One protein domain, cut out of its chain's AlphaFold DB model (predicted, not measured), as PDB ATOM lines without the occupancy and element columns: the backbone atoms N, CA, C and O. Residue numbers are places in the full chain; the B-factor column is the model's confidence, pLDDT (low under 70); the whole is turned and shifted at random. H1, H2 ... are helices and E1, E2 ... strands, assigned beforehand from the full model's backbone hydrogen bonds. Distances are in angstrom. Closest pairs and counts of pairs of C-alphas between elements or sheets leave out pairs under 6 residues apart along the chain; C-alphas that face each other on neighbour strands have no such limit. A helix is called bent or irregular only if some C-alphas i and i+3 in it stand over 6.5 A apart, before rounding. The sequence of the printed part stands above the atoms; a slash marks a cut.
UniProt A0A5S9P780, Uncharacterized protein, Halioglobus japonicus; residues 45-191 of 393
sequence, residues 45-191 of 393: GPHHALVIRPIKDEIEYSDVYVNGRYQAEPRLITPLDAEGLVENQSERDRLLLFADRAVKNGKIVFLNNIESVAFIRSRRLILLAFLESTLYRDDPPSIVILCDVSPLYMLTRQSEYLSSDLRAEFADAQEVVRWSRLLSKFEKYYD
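AT A GLANCE: This is residues 45 to 191 of the 393 residues of an uncharacterized protein of Halioglobus japonicus (UniProt A0A5S9P780). A small twisted sheet of four parallel strands, E6, E7, E1 and E8, has a row of three helices, H1, H3 and H6, to one side of it, H1 only grazing it. Beyond edge strand E6, two tiny two-stranded sheets, E2 with E5 and E3 with E4, make one end of the long axis, and H5 makes the other. The printed part has 147 residues, with six named helices and eight named strands in the order E1 E2 E3 E4 E5 H1 E6 H2 H3 E7 H4 H5 H6 E8; the class is mixed, helices and strands. It is compact, with a radius of gyration of the C-alphas of 15.2 A, yet elongated in outline, spanning 49 by 31 by 26 A.

IN THESE COORDINATES: The four-stranded sheet has E6, residues 109 to 112, E7, residues 143 to 147 and 12.8 A long, E1, residues 48 to 52 and 13.0 A long, and E8, residues 187 to 190. C-alpha 48 stands at (-27.470, -23.481, -2.582) and C-alpha 190 at (-38.003, -14.658, -7.022). The small strands are E2, residues 59 to 61, E3, 64 to 66, E4, 69 to 71, and E5, 75 to 77. H1, residues 89 to 104, measures 23.4 A, H3, residues 121 to 135, 20.9 A, and H6, residues 173 to 183, 15.3 A. H2 is residues 114 to 117, H4 151 to 156 and H5 164 to 169; H5 is irregular, with C-alphas 165 and 168 7.9 A apart.

HOW THE PARTS SIT: In the sheet, N 146 and O 111 of E7 and E6 are 2.8 A apart, N 51 and O 145 of E1 and E7 2.8 A, and N 50 and O 187 of E1 and E8 2.8 A. E6, H2 with H3, and E7 form a strand-helix-strand unit, two parallel neighbour strands with helices between, its crossover right-handed. H1 grazes the sheet with residues 98 to 103, and H2 only just, with residues 114 to 115. H1, with residues 92 to 99, touches H3 at a shallow tilt of 21 degrees, the same way, closest at the C-alphas of Ala 99 and Thr 134, 6.7 A. H3 touches H6 at a steep tilt of 40 degrees, closest at Glu 132 and Leu 182, C-alphas 6.8 A apart. H6 touches H4 at a shallow tilt of 21 degrees, opposite ways, closest at the C-alphas of Ser 180 and Leu 152, 6.5 A. H5 is close to but not clearly touching H3. E3 and E4 form a hairpin, with N 69 and O 66 3.0 A apart; antiparallel E2 and E5 have N 77 and O 59 at 2.7 A. Every O i to N i+4 pair is within hydrogen-bond range in H3, H4 and H6; H1 has 11 of 12, H5 0 of 2 with 1 of 3 O i to N i+3 pairs, and H2 is too short for such a pair.

THE WHOLE: The farthest C-alphas, of Glu 73 and Asp 165, are 49.5 A apart. The printed part has no cut. The link from E5 to H1 is long; its residues 80 to 81 pair in parallel with residues 111 to 112 of E6. Mean pLDDT of the printed part is 71.7, with 60 residues under 70, among them 50 to 79 and 87 to 107.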
ATOM      1  N   GLY A  45     -29.449 -32.033   3.191       48.41
ATOM      2  CA  GLY A  45     -28.322 -31.980   2.244       48.41
ATOM      3  C   GLY A  45     -27.782 -30.553   2.048       48.41
ATOM      4  O   GLY A  45     -28.423 -29.606   2.503       48.41
ATOM      5  N   PRO A  46     -26.615 -30.361   1.403       54.03
ATOM      6  CA  PRO A  46     -26.148 -29.031   1.027       54.03
ATOM      7  C   PRO A  46     -27.028 -28.464  -0.092       54.03
ATOM      8  O   PRO A  46     -27.077 -29.008  -1.196       54.03
ATOM      9  N   HIS A  47     -27.721 -27.363   0.193       67.44
ATOM     10  CA  HIS A  47     -28.559 -26.653  -0.772       67.44
ATOM     11  C   HIS A  47     -28.040 -25.231  -0.965       67.44
ATOM     12  O   HIS A  47     -27.769 -24.502  -0.007       67.44
ATOM     13  N   HIS A  48     -27.899 -24.827  -2.225       75.81
ATOM     14  CA  HIS A  48     -27.470 -23.481  -2.582       75.81
ATOM     15  C   HIS A  48     -28.631 -22.748  -3.248       75.81
ATOM     16  O   HIS A  48     -29.181 -23.217  -4.244       75.81
ATOM     17  N   ALA A  49     -29.008 -21.597  -2.701       70.19
ATOM     18  CA  ALA A  49     -30.135 -20.806  -3.179       70.19
ATOM     19  C   ALA A  49     -29.673 -19.402  -3.578       70.19
ATOM     20  O   ALA A  49     -28.988 -18.710  -2.826       70.19
ATOM     21  N   LEU A  50     -30.037 -18.983  -4.785       67.94
ATOM     22  CA  LEU A  50     -29.903 -17.612  -5.252       67.94
ATOM     23  C   LEU A  50     -31.273 -16.956  -5.120       67.94
ATOM     24  O   LEU A  50     -32.170 -17.185  -5.937       67.94
ATOM     25  N   VAL A  51     -31.433 -16.143  -4.087       66.25
ATOM     26  CA  VAL A  51     -32.673 -15.419  -3.831       66.25
ATOM     27  C   VAL A  51     -32.530 -14.014  -4.391       66.25
ATOM     28  O   VAL A  51     -31.737 -13.200  -3.917       66.25
ATOM     29  N   ILE A  52     -33.301 -13.742  -5.440       63.88
ATOM     30  CA  ILE A  52     -33.304 -12.455  -6.125       63.88
ATOM     31  C   ILE A  52     -34.432 -11.607  -5.522       63.88
ATOM     32  O   ILE A  52     -35.547 -11.588  -6.058       63.88
ATOM     33  N   ARG A  53     -34.168 -10.993  -4.354       66.62
ATOM     34  CA  ARG A  53     -34.975  -9.936  -3.706       66.62
ATOM     35  C   ARG A  53     -34.383  -9.458  -2.361       66.62
ATOM     36  O   ARG A  53     -33.628 -10.206  -1.739       66.62
ATOM     37  N   PRO A  54     -34.817  -8.284  -1.840       49.84
ATOM     38  CA  PRO A  54     -34.470  -7.834  -0.504       49.84
ATOM     39  C   PRO A  54     -35.349  -8.598   0.486       49.84
ATOM     40  O   PRO A  54     -36.459  -8.184   0.831       49.84
ATOM     41  N   ILE A  55     -34.852  -9.745   0.933       40.59
ATOM     42  CA  ILE A  55     -35.229 -10.246   2.248       40.59
ATOM     43  C   ILE A  55     -34.830  -9.155   3.251       40.59
ATOM     44  O   ILE A  55     -33.842  -8.450   3.036       40.59
ATOM     45  N   LYS A  56     -35.666  -8.948   4.277       45.09
ATOM     46  CA  LYS A  56     -35.424  -8.016   5.389       45.09
ATOM     47  C   LYS A  56     -33.939  -8.030   5.779       45.09
ATOM     48  O   LYS A  56     -33.314  -9.086   5.728       45.09
ATOM     49  N   ASP A  57     -33.414  -6.894   6.244       42.66
ATOM     50  CA  ASP A  57     -32.038  -6.797   6.776       42.66
ATOM     51  C   ASP A  57     -31.777  -7.806   7.927       42.66
ATOM     52  O   ASP A  57     -30.643  -7.982   8.369       42.66
ATOM     53  N   GLU A  58     -32.829  -8.493   8.386       42.44
ATOM     54  CA  GLU A  58     -32.829  -9.448   9.467       42.44
ATOM     55  C   GLU A  58     -33.738 -10.669   9.173       42.44
ATOM     56  O   GLU A  58     -34.931 -10.523   8.884       42.44
ATOM     57  N   ILE A  59     -33.182 -11.884   9.260       49.81
ATOM     58  CA  ILE A  59     -33.902 -13.169   9.103       49.81
ATOM     59  C   ILE A  59     -34.027 -13.824  10.479       49.81
ATOM     60  O   ILE A  59     -33.039 -13.918  11.186       49.81
ATOM     61  N   GLU A  60     -35.199 -14.285  10.899       43.12
ATOM     62  CA  GLU A  60     -35.348 -14.948  12.204       43.12
ATOM     63  C   GLU A  60     -35.105 -16.457  12.050       43.12
ATOM     64  O   GLU A  60     -35.756 -17.103  11.229       43.12
ATOM     65  N   TYR A  61     -34.131 -17.020  12.774       44.94
ATOM     66  CA  TYR A  61     -33.718 -18.415  12.575       44.94
ATOM     67  C   TYR A  61     -33.140 -19.054  13.838       44.94
ATOM     68  O   TYR A  61     -32.426 -18.392  14.589       44.94
ATOM     69  N   SER A  62     -33.407 -20.347  14.043       42.12
ATOM     70  CA  SER A  62     -32.824 -21.141  15.136       42.12
ATOM     71  C   SER A  62     -31.520 -21.812  14.677       42.12
ATOM     72  O   SER A  62     -31.522 -22.562  13.712       42.12
ATOM     73  N   ASP A  63     -30.410 -21.494  15.353       42.94
ATOM     74  CA  ASP A  63     -29.020 -21.932  15.097       42.94
ATOM     75  C   ASP A  63     -28.289 -21.282  13.904       42.94
ATOM     76  O   ASP A  63     -28.210 -21.832  12.806       42.94
ATOM     77  N   VAL A  64     -27.638 -20.128  14.137       46.53
ATOM     78  CA  VAL A  64     -26.893 -19.395  13.085       46.53
ATOM     79  C   VAL A  64     -25.531 -18.887  13.550       46.53
ATOM     80  O   VAL A  64     -25.255 -18.696  14.736       46.53
ATOM     81  N   TYR A  65     -24.640 -18.690  12.579       41.03
ATOM     82  CA  TYR A  65     -23.373 -17.985  12.733       41.03
ATOM     83  C   TYR A  65     -23.456 -16.590  12.098       41.03
ATOM     84  O   TYR A  65     -23.581 -16.475  10.884       41.03
ATOM     85  N   VAL A  66     -23.335 -15.539  12.913       47.19
ATOM     86  CA  VAL A  66     -23.360 -14.129  12.478       47.19
ATOM     87  C   VAL A  66     -22.067 -13.458  12.936       47.19
ATOM     88  O   VAL A  66     -21.650 -13.646  14.083       47.19
ATOM     89  N   ASN A  67     -21.396 -12.707  12.056       44.53
ATOM     90  CA  ASN A  67     -20.165 -11.958  12.372       44.53
ATOM     91  C   ASN A  67     -19.091 -12.795  13.106       44.53
ATOM     92  O   ASN A  67     -18.433 -12.336  14.041       44.53
ATOM     93  N   GLY A  68     -18.941 -14.068  12.724       42.28
ATOM     94  CA  GLY A  68     -17.935 -14.966  13.296       42.28
ATOM     95  C   GLY A  68     -18.229 -15.509  14.705       42.28
ATOM     96  O   GLY A  68     -17.336 -16.136  15.287       42.28
ATOM     97  N   ARG A  69     -19.444 -15.337  15.250       38.53
ATOM     98  CA  ARG A  69     -19.875 -15.906  16.546       38.53
ATOM     99  C   ARG A  69     -21.074 -16.851  16.394       38.53
ATOM    100  O   ARG A  69     -21.978 -16.588  15.609       38.53
ATOM    101  N   TYR A  70     -21.069 -17.939  17.173       42.19
ATOM    102  CA  TYR A  70     -22.173 -18.901  17.265       42.19
ATOM    103  C   TYR A  70     -23.267 -18.398  18.204       42.19
ATOM    104  O   TYR A  70     -22.935 -17.967  19.309       42.19
ATOM    105  N   GLN A  71     -24.539 -18.506  17.810       48.66
ATOM    106  CA  GLN A  71     -25.676 -18.294  18.709       48.66
ATOM    107  C   GLN A  71     -26.779 -19.334  18.432       48.66
ATOM    108  O   GLN A  71     -27.105 -19.587  17.274       48.66
ATOM    109  N   ALA A  72     -27.307 -19.944  19.501       39.19
ATOM    110  CA  ALA A  72     -28.288 -21.043  19.469       39.19
ATOM    111  C   ALA A  72     -29.738 -20.599  19.781       39.19
ATOM    112  O   ALA A  72     -30.639 -21.418  19.902       39.19
ATOM    113  N   GLU A  73     -29.977 -19.294  19.943       40.03
ATOM    114  CA  GLU A  73     -31.317 -18.731  20.160       40.03
ATOM    115  C   GLU A  73     -31.847 -18.088  18.871       40.03
ATOM    116  O   GLU A  73     -31.041 -17.535  18.114       40.03
ATOM    117  N   PRO A  74     -33.175 -18.112  18.621       38.09
ATOM    118  CA  PRO A  74     -33.781 -17.436  17.482       38.09
ATOM    119  C   PRO A  74     -33.469 -15.943  17.542       38.09
ATOM    120  O   PRO A  74     -33.966 -15.212  18.400       38.09
ATOM    121  N   ARG A  75     -32.590 -15.495  16.648       40.84
ATOM    122  CA  ARG A  75     -32.232 -14.088  16.493       40.84
ATOM    123  C   ARG A  75     -32.130 -13.730  15.023       40.84
ATOM    124  O   ARG A  75     -31.837 -14.560  14.170       40.84
ATOM    125  N   LEU A  76     -32.365 -12.449  14.792       44.34
ATOM    126  CA  LEU A  76     -32.203 -11.716  13.547       44.34
ATOM    127  C   LEU A  76     -30.788 -11.960  12.974       44.34
ATOM    128  O   LEU A  76     -29.789 -11.519  13.541       44.34
ATOM    129  N   ILE A  77     -30.695 -12.715  11.878       50.56
ATOM    130  CA  ILE A  77     -29.468 -12.958  11.118       50.56
ATOM    131  C   ILE A  77     -29.144 -11.689  10.344       50.56
ATOM    132  O   ILE A  77     -29.922 -11.286   9.481       50.56
ATOM    133  N   THR A  78     -27.966 -11.121  10.585       55.28
ATOM    134  CA  THR A  78     -27.360 -10.150   9.672       55.28
ATOM    135  C   THR A  78     -26.601 -10.924   8.589       55.28
ATOM    136  O   THR A  78     -25.662 -11.654   8.929       55.28
ATOM    137  N   PRO A  79     -26.991 -10.829   7.307       64.25
ATOM    138  CA  PRO A  79     -26.244 -11.453   6.223       64.25
ATOM    139  C   PRO A  79     -24.820 -10.891   6.142       64.25
ATOM    140  O   PRO A  79     -24.556  -9.761   6.554       64.25
ATOM    141  N   LEU A  80     -23.901 -11.688   5.606       70.31
ATOM    142  CA  LEU A  80     -22.514 -11.286   5.430       70.31
ATOM    143  C   LEU A  80     -22.383 -10.396   4.185       70.31
ATOM    144  O   LEU A  80     -22.666 -10.847   3.071       70.31
ATOM    145  N   ASP A  81     -21.938  -9.158   4.396       73.50
ATOM    146  CA  ASP A  81     -21.758  -8.150   3.346       73.50
ATOM    147  C   ASP A  81     -20.592  -8.500   2.436       73.50
ATOM    148  O   ASP A  81     -19.437  -8.349   2.828       73.50
ATOM    149  N   ALA A  82     -20.903  -8.933   1.210       76.12
ATOM    150  CA  ALA A  82     -19.914  -9.319   0.216       76.12
ATOM    151  C   ALA A  82     -18.905  -8.206  -0.093       76.12
ATOM    152  O   ALA A  82     -17.790  -8.526  -0.498       76.12
ATOM    153  N   GLU A  83     -19.250  -6.934   0.118       75.06
ATOM    154  CA  GLU A  83     -18.320  -5.817  -0.037       75.06
ATOM    155  C   GLU A  83     -17.234  -5.816   1.034       75.06
ATOM    156  O   GLU A  83     -16.046  -5.801   0.713       75.06
ATOM    157  N   GLY A  84     -17.636  -5.924   2.300       66.69
ATOM    158  CA  GLY A  84     -16.713  -6.009   3.432       66.69
ATOM    159  C   GLY A  84     -15.859  -7.281   3.429       66.69
ATOM    160  O   GLY A  84     -14.929  -7.398   4.213       66.69
ATOM    161  N   LEU A  85     -16.156  -8.250   2.556       65.25
ATOM    162  CA  LEU A  85     -15.391  -9.493   2.415       65.25
ATOM    163  C   LEU A  85     -14.180  -9.395   1.495       65.25
ATOM    164  O   LEU A  85     -13.300 -10.258   1.535       65.25
ATOM    165  N   VAL A  86     -14.168  -8.406   0.609       70.31
ATOM    166  CA  VAL A  86     -13.235  -8.338  -0.522       70.31
ATOM    167  C   VAL A  86     -12.243  -7.181  -0.403       70.31
ATOM    168  O   VAL A  86     -11.470  -6.951  -1.333       70.31
ATOM    169  N   GLU A  87     -12.236  -6.461   0.724       68.00
ATOM    170  CA  GLU A  87     -11.368  -5.300   0.948       68.00
ATOM    171  C   GLU A  87      -9.964  -5.661   1.460       68.00
ATOM    172  O   GLU A  87      -9.018  -4.931   1.156       68.00
ATOM    173  N   ASN A  88      -9.766  -6.792   2.157       63.88
ATOM    174  CA  ASN A  88      -8.453  -7.156   2.706       63.88
ATOM    175  C   ASN A  88      -8.077  -8.642   2.505       63.88
ATOM    176  O   ASN A  88      -8.869  -9.554   2.723       63.88
ATOM    177  N   GLN A  89      -6.819  -8.928   2.151       62.03
ATOM    178  CA  GLN A  89      -6.324 -10.302   1.959       62.03
ATOM    179  C   GLN A  89      -6.387 -11.134   3.255       62.03
ATOM    180  O   GLN A  89      -6.655 -12.331   3.207       62.03
ATOM    181  N   SER A  90      -6.245 -10.484   4.416       65.12
ATOM    182  CA  SER A  90      -6.458 -11.109   5.731       65.12
ATOM    183  C   SER A  90      -7.923 -11.490   6.003       65.12
ATOM    184  O   SER A  90      -8.195 -12.376   6.816       65.12
ATOM    185  N   GLU A  91      -8.885 -10.871   5.313       59.94
ATOM    186  CA  GLU A  91     -10.311 -11.203   5.418       59.94
ATOM    187  C   GLU A  91     -10.668 -12.441   4.598       59.94
ATOM    188  O   GLU A  91     -11.521 -13.215   5.028       59.94
ATOM    189  N   ARG A  92      -9.936 -12.727   3.512       60.84
ATOM    190  CA  ARG A  92     -10.038 -14.000   2.779       60.84
ATOM    191  C   ARG A  92      -9.717 -15.207   3.664       60.84
ATOM    192  O   ARG A  92     -10.430 -16.208   3.623       60.84
ATOM    193  N   ASP A  93      -8.684 -15.111   4.493       67.25
ATOM    194  CA  ASP A  93      -8.323 -16.197   5.410       67.25
ATOM    195  C   ASP A  93      -9.349 -16.334   6.541       67.25
ATOM    196  O   ASP A  93      -9.731 -17.447   6.914       67.25
ATOM    197  N   ARG A  94      -9.888 -15.208   7.034       63.03
ATOM    198  CA  ARG A  94     -11.027 -15.207   7.971       63.03
ATOM    199  C   ARG A  94     -12.277 -15.836   7.356       63.03
ATOM    200  O   ARG A  94     -13.025 -16.496   8.072       63.03
ATOM    201  N   LEU A  95     -12.482 -15.665   6.055       62.34
ATOM    202  CA  LEU A  95     -13.606 -16.218   5.306       62.34
ATOM    203  C   LEU A  95     -13.522 -17.725   5.130       62.34
ATOM    204  O   LEU A  95     -14.516 -18.415   5.341       62.34
ATOM    205  N   LEU A  96     -12.343 -18.249   4.804       65.69
ATOM    206  CA  LEU A  96     -12.122 -19.693   4.755       65.69
ATOM    207  C   LEU A  96     -12.309 -20.317   6.146       65.69
ATOM    208  O   LEU A  96     -13.008 -21.316   6.280       65.69
ATOM    209  N   LEU A  97     -11.803 -19.660   7.195       66.88
ATOM    210  CA  LEU A  97     -12.064 -20.029   8.593       66.88
ATOM    211  C   LEU A  97     -13.555 -19.974   8.962       66.88
ATOM    212  O   LEU A  97     -14.023 -20.779   9.767       66.88
ATOM    213  N   PHE A  98     -14.306 -19.022   8.406       64.38
ATOM    214  CA  PHE A  98     -15.746 -18.908   8.616       64.38
ATOM    215  C   PHE A  98     -16.504 -20.038   7.913       64.38
ATOM    216  O   PHE A  98     -17.319 -20.706   8.551       64.38
ATOM    217  N   ALA A  99     -16.187 -20.313   6.646       63.75
ATOM    218  CA  ALA A  99     -16.747 -21.430   5.893       63.75
ATOM    219  C   ALA A  99     -16.438 -22.776   6.575       63.75
ATOM    220  O   ALA A  99     -17.343 -23.582   6.766       63.75
ATOM    221  N   ASP A 100     -15.204 -22.978   7.054       66.62
ATOM    222  CA  ASP A 100     -14.798 -24.152   7.845       66.62
ATOM    223  C   ASP A 100     -15.663 -24.349   9.095       66.62
ATOM    224  O   ASP A 100     -16.025 -25.473   9.449       66.62
ATOM    225  N   ARG A 101     -15.999 -23.256   9.791       64.69
ATOM    226  CA  ARG A 101     -16.864 -23.299  10.980       64.69
ATOM    227  C   ARG A 101     -18.330 -23.530  10.631       64.69
ATOM    228  O   ARG A 101     -19.033 -24.132  11.443       64.69
ATOM    229  N   ALA A 102     -18.802 -23.050   9.482       62.91
ATOM    230  CA  ALA A 102     -20.163 -23.302   9.018       62.91
ATOM    231  C   ALA A 102     -20.353 -24.788   8.675       62.91
ATOM    232  O   ALA A 102     -21.291 -25.402   9.183       62.91
ATOM    233  N   VAL A 103     -19.399 -25.377   7.941       59.34
ATOM    234  CA  VAL A 103     -19.366 -26.811   7.594       59.34
ATOM    235  C   VAL A 103     -19.382 -27.684   8.846       59.34
ATOM    236  O   VAL A 103     -20.282 -28.498   9.022       59.34
ATOM    237  N   LYS A 104     -18.460 -27.447   9.794       60.16
ATOM    238  CA  LYS A 104     -18.354 -28.245  11.033       60.16
ATOM    239  C   LYS A 104     -19.616 -28.256  11.898       60.16
ATOM    240  O   LYS A 104     -19.740 -29.111  12.767       60.16
ATOM    241  N   ASN A 105     -20.516 -27.296  11.701       58.72
ATOM    242  CA  ASN A 105     -21.734 -27.162  12.485       58.72
ATOM    243  C   ASN A 105     -23.016 -27.449  11.681       58.72
ATOM    244  O   ASN A 105     -24.095 -27.237  12.228       58.72
ATOM    245  N   GLY A 106     -22.922 -27.855  10.407       56.56
ATOM    246  CA  GLY A 106     -24.089 -28.069   9.541       56.56
ATOM    247  C   GLY A 106     -24.899 -26.796   9.259       56.56
ATOM    248  O   GLY A 106     -26.123 -26.852   9.192       56.56
ATOM    249  N   LYS A 107     -24.241 -25.630   9.163       68.00
ATOM    250  CA  LYS A 107     -24.901 -24.311   9.112       68.00
ATOM    251  C   LYS A 107     -24.959 -23.696   7.717       68.00
ATOM    252  O   LYS A 107     -24.135 -23.979   6.851       68.00
ATOM    253  N   ILE A 108     -25.921 -22.787   7.558       71.81
ATOM    254  CA  ILE A 108     -26.195 -22.018   6.340       71.81
ATOM    255  C   ILE A 108     -25.408 -20.703   6.358       71.81
ATOM    256  O   ILE A 108     -25.359 -20.012   7.378       71.81
ATOM    257  N   VAL A 109     -24.815 -20.342   5.222       76.75
ATOM    258  CA  VAL A 109     -24.130 -19.064   5.000       76.75
ATOM    259  C   VAL A 109     -25.029 -18.134   4.189       76.75
ATOM    260  O   VAL A 109     -25.392 -18.464   3.064       76.75
ATOM    261  N   PHE A 110     -25.343 -16.957   4.732       76.44
ATOM    262  CA  PHE A 110     -26.078 -15.905   4.026       76.44
ATOM    263  C   PHE A 110     -25.113 -14.829   3.527       76.44
ATOM    264  O   PHE A 110     -24.378 -14.249   4.325       76.44
ATOM    265  N   LEU A 111     -25.137 -14.550   2.226       80.50
ATOM    266  CA  LEU A 111     -24.367 -13.485   1.581       80.50
ATOM    267  C   LEU A 111     -25.326 -12.421   1.046       80.50
ATOM    268  O   LEU A 111     -26.320 -12.778   0.417       80.50
ATOM    269  N   ASN A 112     -25.035 -11.137   1.245       82.12
ATOM    270  CA  ASN A 112     -25.765 -10.028   0.619       82.12
ATOM    271  C   ASN A 112     -24.807  -9.051  -0.081       82.12
ATOM    272  O   ASN A 112     -23.588  -9.214  -0.025       82.12
ATOM    273  N   ASN A 113     -25.377  -8.049  -0.758       76.69
ATOM    274  CA  ASN A 113     -24.641  -6.945  -1.387       76.69
ATOM    275  C   ASN A 113     -23.583  -7.411  -2.409       76.69
ATOM    276  O   ASN A 113     -22.510  -6.833  -2.543       76.69
ATOM    277  N   ILE A 114     -23.871  -8.478  -3.159       84.75
ATOM    278  CA  ILE A 114     -22.976  -8.973  -4.218       84.75
ATOM    279  C   ILE A 114     -22.848  -7.980  -5.389       84.75
ATOM    280  O   ILE A 114     -21.905  -8.040  -6.177       84.75
ATOM    281  N   GLU A 115     -23.790  -7.046  -5.506       83.88
ATOM    282  CA  GLU A 115     -23.849  -6.025  -6.550       83.88
ATOM    283  C   GLU A 115     -22.705  -5.016  -6.451       83.88
ATOM    284  O   GLU A 115     -22.185  -4.587  -7.479       83.88
ATOM    285  N   SER A 116     -22.293  -4.646  -5.235       80.38
ATOM    286  CA  SER A 116     -21.181  -3.709  -5.020       80.38
ATOM    287  C   SER A 116     -19.840  -4.310  -5.452       80.38
ATOM    288  O   SER A 116     -18.955  -3.612  -5.948       80.38
ATOM    289  N   VAL A 117     -19.710  -5.635  -5.349       84.12
ATOM    290  CA  VAL A 117     -18.549  -6.409  -5.805       84.12
ATOM    291  C   VAL A 117     -18.520  -6.505  -7.335       84.12
ATOM    292  O   VAL A 117     -17.445  -6.505  -7.931       84.12
ATOM    293  N   ALA A 118     -19.682  -6.559  -7.993       83.94
ATOM    294  CA  ALA A 118     -19.815  -6.876  -9.420       83.94
ATOM    295  C   ALA A 118     -19.100  -5.893 -10.372       83.94
ATOM    296  O   ALA A 118     -18.770  -6.250 -11.507       83.94
ATOM    297  N   PHE A 119     -18.820  -4.664  -9.940       83.81
ATOM    298  CA  PHE A 119     -18.222  -3.643 -10.805       83.81
ATOM    299  C   PHE A 119     -16.708  -3.478 -10.650       83.81
ATOM    300  O   PHE A 119     -16.102  -2.803 -11.473       83.81
ATOM    301  N   ILE A 120     -16.088  -4.132  -9.662       86.44
ATOM    302  CA  ILE A 120     -14.646  -4.033  -9.400       86.44
ATOM    303  C   ILE A 120     -14.003  -5.404  -9.624       86.44
ATOM    304  O   ILE A 120     -14.300  -6.365  -8.910       86.44
ATOM    305  N   ARG A 121     -13.098  -5.518 -10.602       88.62
ATOM    306  CA  ARG A 121     -12.537  -6.806 -11.046       88.62
ATOM    307  C   ARG A 121     -11.831  -7.572  -9.937       88.62
ATOM    308  O   ARG A 121     -12.066  -8.767  -9.774       88.62
ATOM    309  N   SER A 122     -10.984  -6.903  -9.157       86.44
ATOM    310  CA  SER A 122     -10.261  -7.537  -8.045       86.44
ATOM    311  C   SER A 122     -11.224  -8.163  -7.034       86.44
ATOM    312  O   SER A 122     -11.082  -9.333  -6.678       86.44
ATOM    313  N   ARG A 123     -12.261  -7.413  -6.653       87.31
ATOM    314  CA  ARG A 123     -13.311  -7.838  -5.727       87.31
ATOM    315  C   ARG A 123     -14.093  -9.039  -6.266       87.31
ATOM    316  O   ARG A 123     -14.257 -10.030  -5.552       87.31
ATOM    317  N   ARG A 124     -14.490  -9.017  -7.544       90.88
ATOM    318  CA  ARG A 124     -15.166 -10.157  -8.189       90.88
ATOM    319  C   ARG A 124     -14.337 -11.431  -8.161       90.88
ATOM    320  O   ARG A 124     -14.870 -12.493  -7.849       90.88
ATOM    321  N   LEU A 125     -13.048 -11.336  -8.479       89.62
ATOM    322  CA  LEU A 125     -12.166 -12.499  -8.515       89.62
ATOM    323  C   LEU A 125     -11.942 -13.091  -7.118       89.62
ATOM    324  O   LEU A 125     -11.892 -14.315  -6.988       89.62
ATOM    325  N   ILE A 126     -11.858 -12.250  -6.081       86.25
ATOM    326  CA  ILE A 126     -11.766 -12.702  -4.685       86.25
ATOM    327  C   ILE A 126     -13.045 -13.440  -4.283       86.25
ATOM    328  O   ILE A 126     -12.963 -14.568  -3.793       86.25
ATOM    329  N   LEU A 127     -14.218 -12.850  -4.536       88.38
ATOM    330  CA  LEU A 127     -15.498 -13.470  -4.192       88.38
ATOM    331  C   LEU A 127     -15.728 -14.777  -4.965       88.38
ATOM    332  O   LEU A 127     -16.146 -15.773  -4.377       88.38
ATOM    333  N   LEU A 128     -15.408 -14.799  -6.261       90.88
ATOM    334  CA  LEU A 128     -15.482 -15.998  -7.092       90.88
ATOM    335  C   LEU A 128     -14.596 -17.111  -6.528       90.88
ATOM    336  O   LEU A 128     -15.062 -18.232  -6.351       90.88
ATOM    337  N   ALA A 129     -13.338 -16.801  -6.199       87.69
ATOM    338  CA  ALA A 129     -12.416 -17.776  -5.626       87.69
ATOM    339  C   ALA A 129     -12.911 -18.307  -4.271       87.69
ATOM    340  O   ALA A 129     -12.802 -19.503  -4.010       87.69
ATOM    341  N   PHE A 130     -13.477 -17.441  -3.427       85.19
ATOM    342  CA  PHE A 130     -14.092 -17.839  -2.163       85.19
ATOM    343  C   PHE A 130     -15.268 -18.803  -2.382       85.19
ATOM    344  O   PHE A 130     -15.275 -19.896  -1.813       85.19
ATOM    345  N   LEU A 131     -16.224 -18.440  -3.241       88.12
ATOM    346  CA  LEU A 131     -17.403 -19.262  -3.511       88.12
ATOM    347  C   LEU A 131     -17.029 -20.602  -4.150       88.12
ATOM    348  O   LEU A 131     -17.523 -21.634  -3.711       88.12
ATOM    349  N   GLU A 132     -16.113 -20.617  -5.123       90.38
ATOM    350  CA  GLU A 132     -15.602 -21.861  -5.709       90.38
ATOM    351  C   GLU A 132     -14.939 -22.735  -4.631       90.38
ATOM    352  O   GLU A 132     -15.290 -23.905  -4.488       90.38
ATOM    353  N   SER A 133     -14.045 -22.166  -3.814       84.62
ATOM    354  CA  SER A 133     -13.369 -22.919  -2.748       84.62
ATOM    355  C   SER A 133     -14.318 -23.457  -1.676       84.62
ATOM    356  O   SER A 133     -13.993 -24.436  -1.017       84.62
ATOM    357  N   THR A 134     -15.487 -22.835  -1.510       83.31
ATOM    358  CA  THR A 134     -16.494 -23.240  -0.526       83.31
ATOM    359  C   THR A 134     -17.441 -24.300  -1.088       83.31
ATOM    360  O   THR A 134     -17.766 -25.252  -0.384       83.31
ATOM    361  N   LEU A 135     -17.856 -24.168  -2.353       84.88
ATOM    362  CA  LEU A 135     -18.810 -25.070  -3.008       84.88
ATOM    363  C   LEU A 135     -18.193 -26.389  -3.484       84.88
ATOM    364  O   LEU A 135     -18.890 -27.395  -3.524       84.88
ATOM    365  N   TYR A 136     -16.913 -26.401  -3.867       85.00
ATOM    366  CA  TYR A 136     -16.243 -27.605  -4.389       85.00
ATOM    367  C   TYR A 136     -15.579 -28.467  -3.303       85.00
ATOM    368  O   TYR A 136     -14.676 -29.246  -3.598       85.00
ATOM    369  N   ARG A 137     -15.991 -28.316  -2.043       81.62
ATOM    370  CA  ARG A 137     -15.503 -29.137  -0.925       81.62
ATOM    371  C   ARG A 137     -16.257 -30.462  -0.876       81.62
ATOM    372  O   ARG A 137     -17.370 -30.545  -1.385       81.62
ATOM    373  N   ASP A 138     -15.676 -31.458  -0.209       78.88
ATOM    374  CA  ASP A 138     -16.320 -32.768  -0.019       78.88
ATOM    375  C   ASP A 138     -17.626 -32.671   0.796       78.88
ATOM    376  O   ASP A 138     -18.546 -33.454   0.577       78.88
ATOM    377  N   ASP A 139     -17.719 -31.682   1.693       79.25
ATOM    378  CA  ASP A 139     -18.909 -31.366   2.497       79.25
ATOM    379  C   ASP A 139     -19.156 -29.842   2.490       79.25
ATOM    380  O   ASP A 139     -18.645 -29.117   3.352       79.25
ATOM    381  N   PRO A 140     -19.813 -29.298   1.447       79.56
ATOM    382  CA  PRO A 140     -20.007 -27.860   1.310       79.56
ATOM    383  C   PRO A 140     -21.130 -27.364   2.240       79.56
ATOM    384  O   PRO A 140     -22.138 -28.044   2.410       79.56
ATOM    385  N   PRO A 141     -21.025 -26.154   2.818       79.25
ATOM    386  CA  PRO A 141     -22.126 -25.581   3.581       79.25
ATOM    387  C   PRO A 141     -23.245 -25.131   2.632       79.25
ATOM    388  O   PRO A 141     -22.979 -24.724   1.500       79.25
ATOM    389  N   SER A 142     -24.493 -25.115   3.097       79.38
ATOM    390  CA  SER A 142     -25.585 -24.474   2.352       79.38
ATOM    391  C   SER A 142     -25.312 -22.972   2.219       79.38
ATOM    392  O   SER A 142     -24.947 -22.315   3.194       79.38
ATOM    393  N   ILE A 143     -25.477 -22.416   1.016       82.81
ATOM    394  CA  ILE A 143     -25.191 -20.996   0.740       82.81
ATOM    395  C   ILE A 143     -26.444 -20.340   0.185       82.81
ATOM    396  O   ILE A 143     -26.984 -20.784  -0.826       82.81
ATOM    397  N   VAL A 144     -26.864 -19.246   0.806       81.50
ATOM    398  CA  VAL A 144     -27.958 -18.402   0.339       81.50
ATOM    399  C   VAL A 144     -27.383 -17.053  -0.077       81.50
ATOM    400  O   VAL A 144     -26.837 -16.323   0.746       81.50
ATOM    401  N   ILE A 145     -27.496 -16.724  -1.362       83.44
ATOM    402  CA  ILE A 145     -27.096 -15.420  -1.900       83.44
ATOM    403  C   ILE A 145     -28.343 -14.559  -2.052       83.44
ATOM    404  O   ILE A 145     -29.255 -14.908  -2.800       83.44
ATOM    405  N   LEU A 146     -28.348 -13.424  -1.364       79.56
ATOM    406  CA  LEU A 146     -29.361 -12.383  -1.432       79.56
ATOM    407  C   LEU A 146     -28.890 -11.307  -2.409       79.56
ATOM    408  O   LEU A 146     -27.839 -10.696  -2.208       79.56
ATOM    409  N   CYS A 147     -29.658 -11.084  -3.472       77.56
ATOM    410  CA  CYS A 147     -29.328 -10.094  -4.495       77.56
ATOM    411  C   CYS A 147     -30.580  -9.388  -5.035       77.56
ATOM    412  O   CYS A 147     -31.661  -9.962  -5.090       77.56
ATOM    413  N   ASP A 148     -30.454  -8.131  -5.443       76.00
ATOM    414  CA  ASP A 148     -31.496  -7.351  -6.113       76.00
ATOM    415  C   ASP A 148     -31.514  -7.586  -7.627       76.00
ATOM    416  O   ASP A 148     -32.559  -7.473  -8.276       76.00
ATOM    417  N   VAL A 149     -30.356  -7.919  -8.200       76.50
ATOM    418  CA  VAL A 149     -30.194  -8.225  -9.623       76.50
ATOM    419  C   VAL A 149     -29.453  -9.546  -9.755       76.50
ATOM    420  O   VAL A 149     -28.572  -9.863  -8.962       76.50
ATOM    421  N   SER A 150     -29.794 -10.337 -10.776       83.75
ATOM    422  CA  SER A 150     -29.064 -11.574 -11.047       83.75
ATOM    423  C   SER A 150     -27.572 -11.270 -11.268       83.75
ATOM    424  O   SER A 150     -27.253 -10.552 -12.220       83.75
ATOM    425  N   PRO A 151     -26.649 -11.856 -10.478       85.75
ATOM    426  CA  PRO A 151     -25.222 -11.562 -10.608       85.75
ATOM    427  C   PRO A 151     -24.687 -11.919 -11.996       85.75
ATOM    428  O   PRO A 151     -23.950 -11.151 -12.600       85.75
ATOM    429  N   LEU A 152     -25.140 -13.042 -12.568       87.25
ATOM    430  CA  LEU A 152     -24.743 -13.451 -13.919       87.25
ATOM    431  C   LEU A 152     -25.170 -12.433 -14.989       87.25
ATOM    432  O   LEU A 152     -24.435 -12.203 -15.948       87.25
ATOM    433  N   TYR A 153     -26.343 -11.816 -14.824       85.25
ATOM    434  CA  TYR A 153     -26.804 -10.770 -15.736       85.25
ATOM    435  C   TYR A 153     -25.901  -9.535 -15.647       85.25
ATOM    436  O   TYR A 153     -25.418  -9.056 -16.670       85.25
ATOM    437  N   MET A 154     -25.589  -9.082 -14.429       85.75
ATOM    438  CA  MET A 154     -24.682  -7.947 -14.221       85.75
ATOM    439  C   MET A 154     -23.304  -8.188 -14.837       85.75
ATOM    440  O   MET A 154     -22.753  -7.280 -15.447       85.75
ATOM    441  N   LEU A 155     -22.770  -9.409 -14.724       85.62
ATOM    442  CA  LEU A 155     -21.454  -9.781 -15.256       85.62
ATOM    443  C   LEU A 155     -21.416  -9.866 -16.783       85.62
ATOM    444  O   LEU A 155     -20.416  -9.514 -17.395       85.62
ATOM    445  N   THR A 156     -22.492 -10.344 -17.405       84.88
ATOM    446  CA  THR A 156     -22.551 -10.521 -18.867       84.88
ATOM    447  C   THR A 156     -22.932  -9.243 -19.608       84.88
ATOM    448  O   THR A 156     -22.616  -9.109 -20.789       84.88
ATOM    449  N   ARG A 157     -23.584  -8.288 -18.930       83.75
ATOM    450  CA  ARG A 157     -24.080  -7.028 -19.507       83.75
ATOM    451  C   ARG A 157     -23.428  -5.781 -18.901       83.75
ATOM    452  O   ARG A 157     -24.063  -4.737 -18.811       83.75
ATOM    453  N   GLN A 158     -22.159  -5.843 -18.494       83.00
ATOM    454  CA  GLN A 158     -21.497  -4.731 -17.782       83.00
ATOM    455  C   GLN A 158     -21.464  -3.412 -18.561       83.00
ATOM    456  O   GLN A 158     -21.569  -2.351 -17.950       83.00
ATOM    457  N   SER A 159     -21.401  -3.461 -19.894       81.12
ATOM    458  CA  SER A 159     -21.486  -2.269 -20.748       81.12
ATOM    459  C   SER A 159     -22.828  -1.538 -20.670       81.12
ATOM    460  O   SER A 159     -22.915  -0.397 -21.095       81.12
ATOM    461  N   GLU A 160     -23.884  -2.191 -20.178       80.94
ATOM    462  CA  GLU A 160     -25.203  -1.578 -19.991       80.94
ATOM    463  C   GLU A 160     -25.338  -0.864 -18.632       80.94
ATOM    464  O   GLU A 160     -26.315  -0.141 -18.409       80.94
ATOM    465  N   TYR A 161     -24.371  -1.079 -17.731       79.75
ATOM    466  CA  TYR A 161     -24.325  -0.539 -16.369       79.75
ATOM    467  C   TYR A 161     -23.201   0.484 -16.168       79.75
ATOM    468  O   TYR A 161     -23.398   1.485 -15.479       79.75
ATOM    469  N   LEU A 162     -22.027   0.216 -16.742       75.88
ATOM    470  CA  LEU A 162     -20.815   1.023 -16.622       75.88
ATOM    471  C   LEU A 162     -20.559   1.821 -17.901       75.88
ATOM    472  O   LEU A 162     -20.904   1.388 -18.999       75.88
ATOM    473  N   SER A 163     -19.890   2.966 -17.758       72.38
ATOM    474  CA  SER A 163     -19.400   3.727 -18.906       72.38
ATOM    475  C   SER A 163     -18.366   2.924 -19.704       72.38
ATOM    476  O   SER A 163     -17.646   2.070 -19.173       72.38
ATOM    477  N   SER A 164     -18.258   3.225 -21.001       67.19
ATOM    478  CA  SER A 164     -17.305   2.579 -21.915       67.19
ATOM    479  C   SER A 164     -15.841   2.726 -21.497       67.19
ATOM    480  O   SER A 164     -15.008   1.920 -21.910       67.19
ATOM    481  N   ASP A 165     -15.531   3.724 -20.675       71.44
ATOM    482  CA  ASP A 165     -14.170   4.051 -20.249       71.44
ATOM    483  C   ASP A 165     -13.638   3.073 -19.188       71.44
ATOM    484  O   ASP A 165     -12.432   2.949 -18.998       71.44
ATOM    485  N   LEU A 166     -14.528   2.302 -18.553       77.56
ATOM    486  CA  LEU A 166     -14.195   1.295 -17.540       77.56
ATOM    487  C   LEU A 166     -14.076  -0.125 -18.116       77.56
ATOM    488  O   LEU A 166     -14.158  -1.105 -17.382       77.56
ATOM    489  N   ARG A 167     -13.842  -0.273 -19.427       75.19
ATOM    490  CA  ARG A 167     -13.703  -1.592 -20.084       75.19
ATOM    491  C   ARG A 167     -12.641  -2.497 -19.457       75.19
ATOM    492  O   ARG A 167     -12.786  -3.713 -19.516       75.19
ATOM    493  N   ALA A 168     -11.590  -1.933 -18.859       76.94
ATOM    494  CA  ALA A 168     -10.559  -2.710 -18.165       76.94
ATOM    495  C   ALA A 168     -11.101  -3.470 -16.934       76.94
ATOM    496  O   ALA A 168     -10.550  -4.506 -16.559       76.94
ATOM    497  N   GLU A 169     -12.198  -2.985 -16.347       82.19
ATOM    498  CA  GLU A 169     -12.897  -3.606 -15.220       82.19
ATOM    499  C   GLU A 169     -13.911  -4.666 -15.663       82.19
ATOM    500  O   GLU A 169     -14.530  -5.310 -14.811       82.19
ATOM    501  N   PHE A 170     -14.110  -4.876 -16.969       87.00
ATOM    502  CA  PHE A 170     -15.082  -5.853 -17.451       87.00
ATOM    503  C   PHE A 170     -14.575  -7.282 -17.229       87.00
ATOM    504  O   PHE A 170     -13.377  -7.566 -17.272       87.00
ATOM    505  N   ALA A 171     -15.512  -8.181 -16.960       87.38
ATOM    506  CA  ALA A 171     -15.285  -9.601 -16.847       87.38
ATOM    507  C   ALA A 171     -14.924 -10.152 -18.227       87.38
ATOM    508  O   ALA A 171     -15.645  -9.964 -19.210       87.38
ATOM    509  N   ASP A 172     -13.787 -10.834 -18.295       89.69
ATOM    510  CA  ASP A 172     -13.381 -11.536 -19.503       89.69
ATOM    511  C   ASP A 172     -14.206 -12.826 -19.703       89.69
ATOM    512  O   ASP A 172     -14.958 -13.273 -18.831       89.69
ATOM    513  N   ALA A 173     -14.076 -13.445 -20.880       88.00
ATOM    514  CA  ALA A 173     -14.838 -14.648 -21.220       88.00
ATOM    515  C   ALA A 173     -14.589 -15.809 -20.238       88.00
ATOM    516  O   ALA A 173     -15.498 -16.594 -19.960       88.00
ATOM    517  N   GLN A 174     -13.375 -15.917 -19.690       91.88
ATOM    518  CA  GLN A 174     -13.029 -16.966 -18.736       91.88
ATOM    519  C   GLN A 174     -13.710 -16.722 -17.384       91.88
ATOM    520  O   GLN A 174     -14.264 -17.655 -16.797       91.88
ATOM    521  N   GLU A 175     -13.704 -15.479 -16.902       92.75
ATOM    522  CA  GLU A 175     -14.403 -15.061 -15.690       92.75
ATOM    523  C   GLU A 175     -15.912 -15.334 -15.803       92.75
ATOM    524  O   GLU A 175     -16.493 -15.959 -14.910       92.75
ATOM    525  N   VAL A 176     -16.536 -14.965 -16.926       91.62
ATOM    526  CA  VAL A 176     -17.969 -15.205 -17.176       91.62
ATOM    527  C   VAL A 176     -18.314 -16.698 -17.131       91.62
ATOM    528  O   VAL A 176     -19.302 -17.084 -16.504       91.62
ATOM    529  N   VAL A 177     -17.499 -17.563 -17.748       92.75
ATOM    530  CA  VAL A 177     -17.719 -19.021 -17.730       92.75
ATOM    531  C   VAL A 177     -17.627 -19.585 -16.312       92.75
ATOM    532  O   VAL A 177     -18.437 -20.436 -15.935       92.75
ATOM    533  N   ARG A 178     -16.671 -19.111 -15.507       94.25
ATOM    534  CA  ARG A 178     -16.515 -19.550 -14.113       94.25
ATOM    535  C   ARG A 178     -17.717 -19.162 -13.259       94.25
ATOM    536  O   ARG A 178     -18.293 -20.026 -12.601       94.25
ATOM    537  N   TRP A 179     -18.163 -17.910 -13.346       93.31
ATOM    538  CA  TRP A 179     -19.379 -17.454 -12.669       93.31
ATOM    539  C   TRP A 179     -20.632 -18.192 -13.138       93.31
ATOM    540  O   TRP A 179     -21.467 -18.559 -12.316       93.31
ATOM    541  N   SER A 180     -20.764 -18.456 -14.439       91.69
ATOM    542  CA  SER A 180     -21.879 -19.236 -14.984       91.69
ATOM    543  C   SER A 180     -21.908 -20.653 -14.405       91.69
ATOM    544  O   SER A 180     -22.945 -21.099 -13.914       91.69
ATOM    545  N   ARG A 181     -20.753 -21.335 -14.373       92.00
ATOM    546  CA  ARG A 181     -20.615 -22.668 -13.772       92.00
ATOM    547  C   ARG A 181     -20.961 -22.648 -12.285       92.00
ATOM    548  O   ARG A 181     -21.722 -23.504 -11.842       92.00
ATOM    549  N   LEU A 182     -20.447 -21.673 -11.541       92.81
ATOM    550  CA  LEU A 182     -20.728 -21.494 -10.119       92.81
ATOM    551  C   LEU A 182     -22.231 -21.300  -9.862       92.81
ATOM    552  O   LEU A 182     -22.845 -22.067  -9.129       92.81
ATOM    553  N   LEU A 183     -22.840 -20.305 -10.512       90.75
ATOM    554  CA  LEU A 183     -24.239 -19.926 -10.294       90.75
ATOM    555  C   LEU A 183     -25.232 -20.967 -10.827       90.75
ATOM    556  O   LEU A 183     -26.377 -20.982 -10.388       90.75
ATOM    557  N   SER A 184     -24.811 -21.864 -11.727       88.69
ATOM    558  CA  SER A 184     -25.630 -23.007 -12.164       88.69
ATOM    559  C   SER A 184     -25.932 -24.010 -11.044       88.69
ATOM    560  O   SER A 184     -26.852 -24.810 -11.178       88.69
ATOM    561  N   LYS A 185     -25.173 -23.966  -9.940       88.00
ATOM    562  CA  LYS A 185     -25.391 -24.795  -8.748       88.00
ATOM    563  C   LYS A 185     -26.424 -24.217  -7.783       88.00
ATOM    564  O   LYS A 185     -26.746 -24.879  -6.805       88.00
ATOM    565  N   PHE A 186     -26.919 -23.007  -8.044       86.31
ATOM    566  CA  PHE A 186     -27.891 -22.335  -7.193       86.31
ATOM    567  C   PHE A 186     -29.299 -22.454  -7.773       86.31
ATOM    568  O   PHE A 186     -29.537 -22.121  -8.938       86.31
ATOM    569  N   GLU A 187     -30.251 -22.844  -6.934       77.25
ATOM    570  CA  GLU A 187     -31.673 -22.746  -7.252       77.25
ATOM    571  C   GLU A 187     -32.122 -21.285  -7.167       77.25
ATOM    572  O   GLU A 187     -31.804 -20.578  -6.211       77.25
ATOM    573  N   LYS A 188     -32.828 -20.798  -8.194       76.00
ATOM    574  CA  LYS A 188     -33.212 -19.384  -8.296       76.00
ATOM    575  C   LYS A 188     -34.620 -19.163  -7.771       76.00
ATOM    576  O   LYS A 188     -35.566 -19.737  -8.306       76.00
ATOM    577  N   TYR A 189     -34.761 -18.242  -6.825       66.69
ATOM    578  CA  TYR A 189     -36.053 -17.847  -6.274       66.69
ATOM    579  C   TYR A 189     -36.301 -16.355  -6.469       66.69
ATOM    580  O   TYR A 189     -35.440 -15.523  -6.187       66.69
ATOM    581  N   TYR A 190     -37.506 -16.025  -6.930       59.25
ATOM    582  CA  TYR A 190     -38.003 -14.658  -7.022       59.25
ATOM    583  C   TYR A 190     -39.077 -14.483  -5.960       59.25
ATOM    584  O   TYR A 190     -40.130 -15.107  -6.036       59.25
ATOM    585  N   ASP A 191     -38.823 -13.630  -4.976       51.53
ATOM    586  CA  ASP A 191     -39.782 -13.403  -3.892       51.53
ATOM    587  C   ASP A 191     -40.904 -12.414  -4.334       51.53
ATOM    588  O   ASP A 191     -41.935 -12.277  -3.681       51.53
TER     589      ASP A 191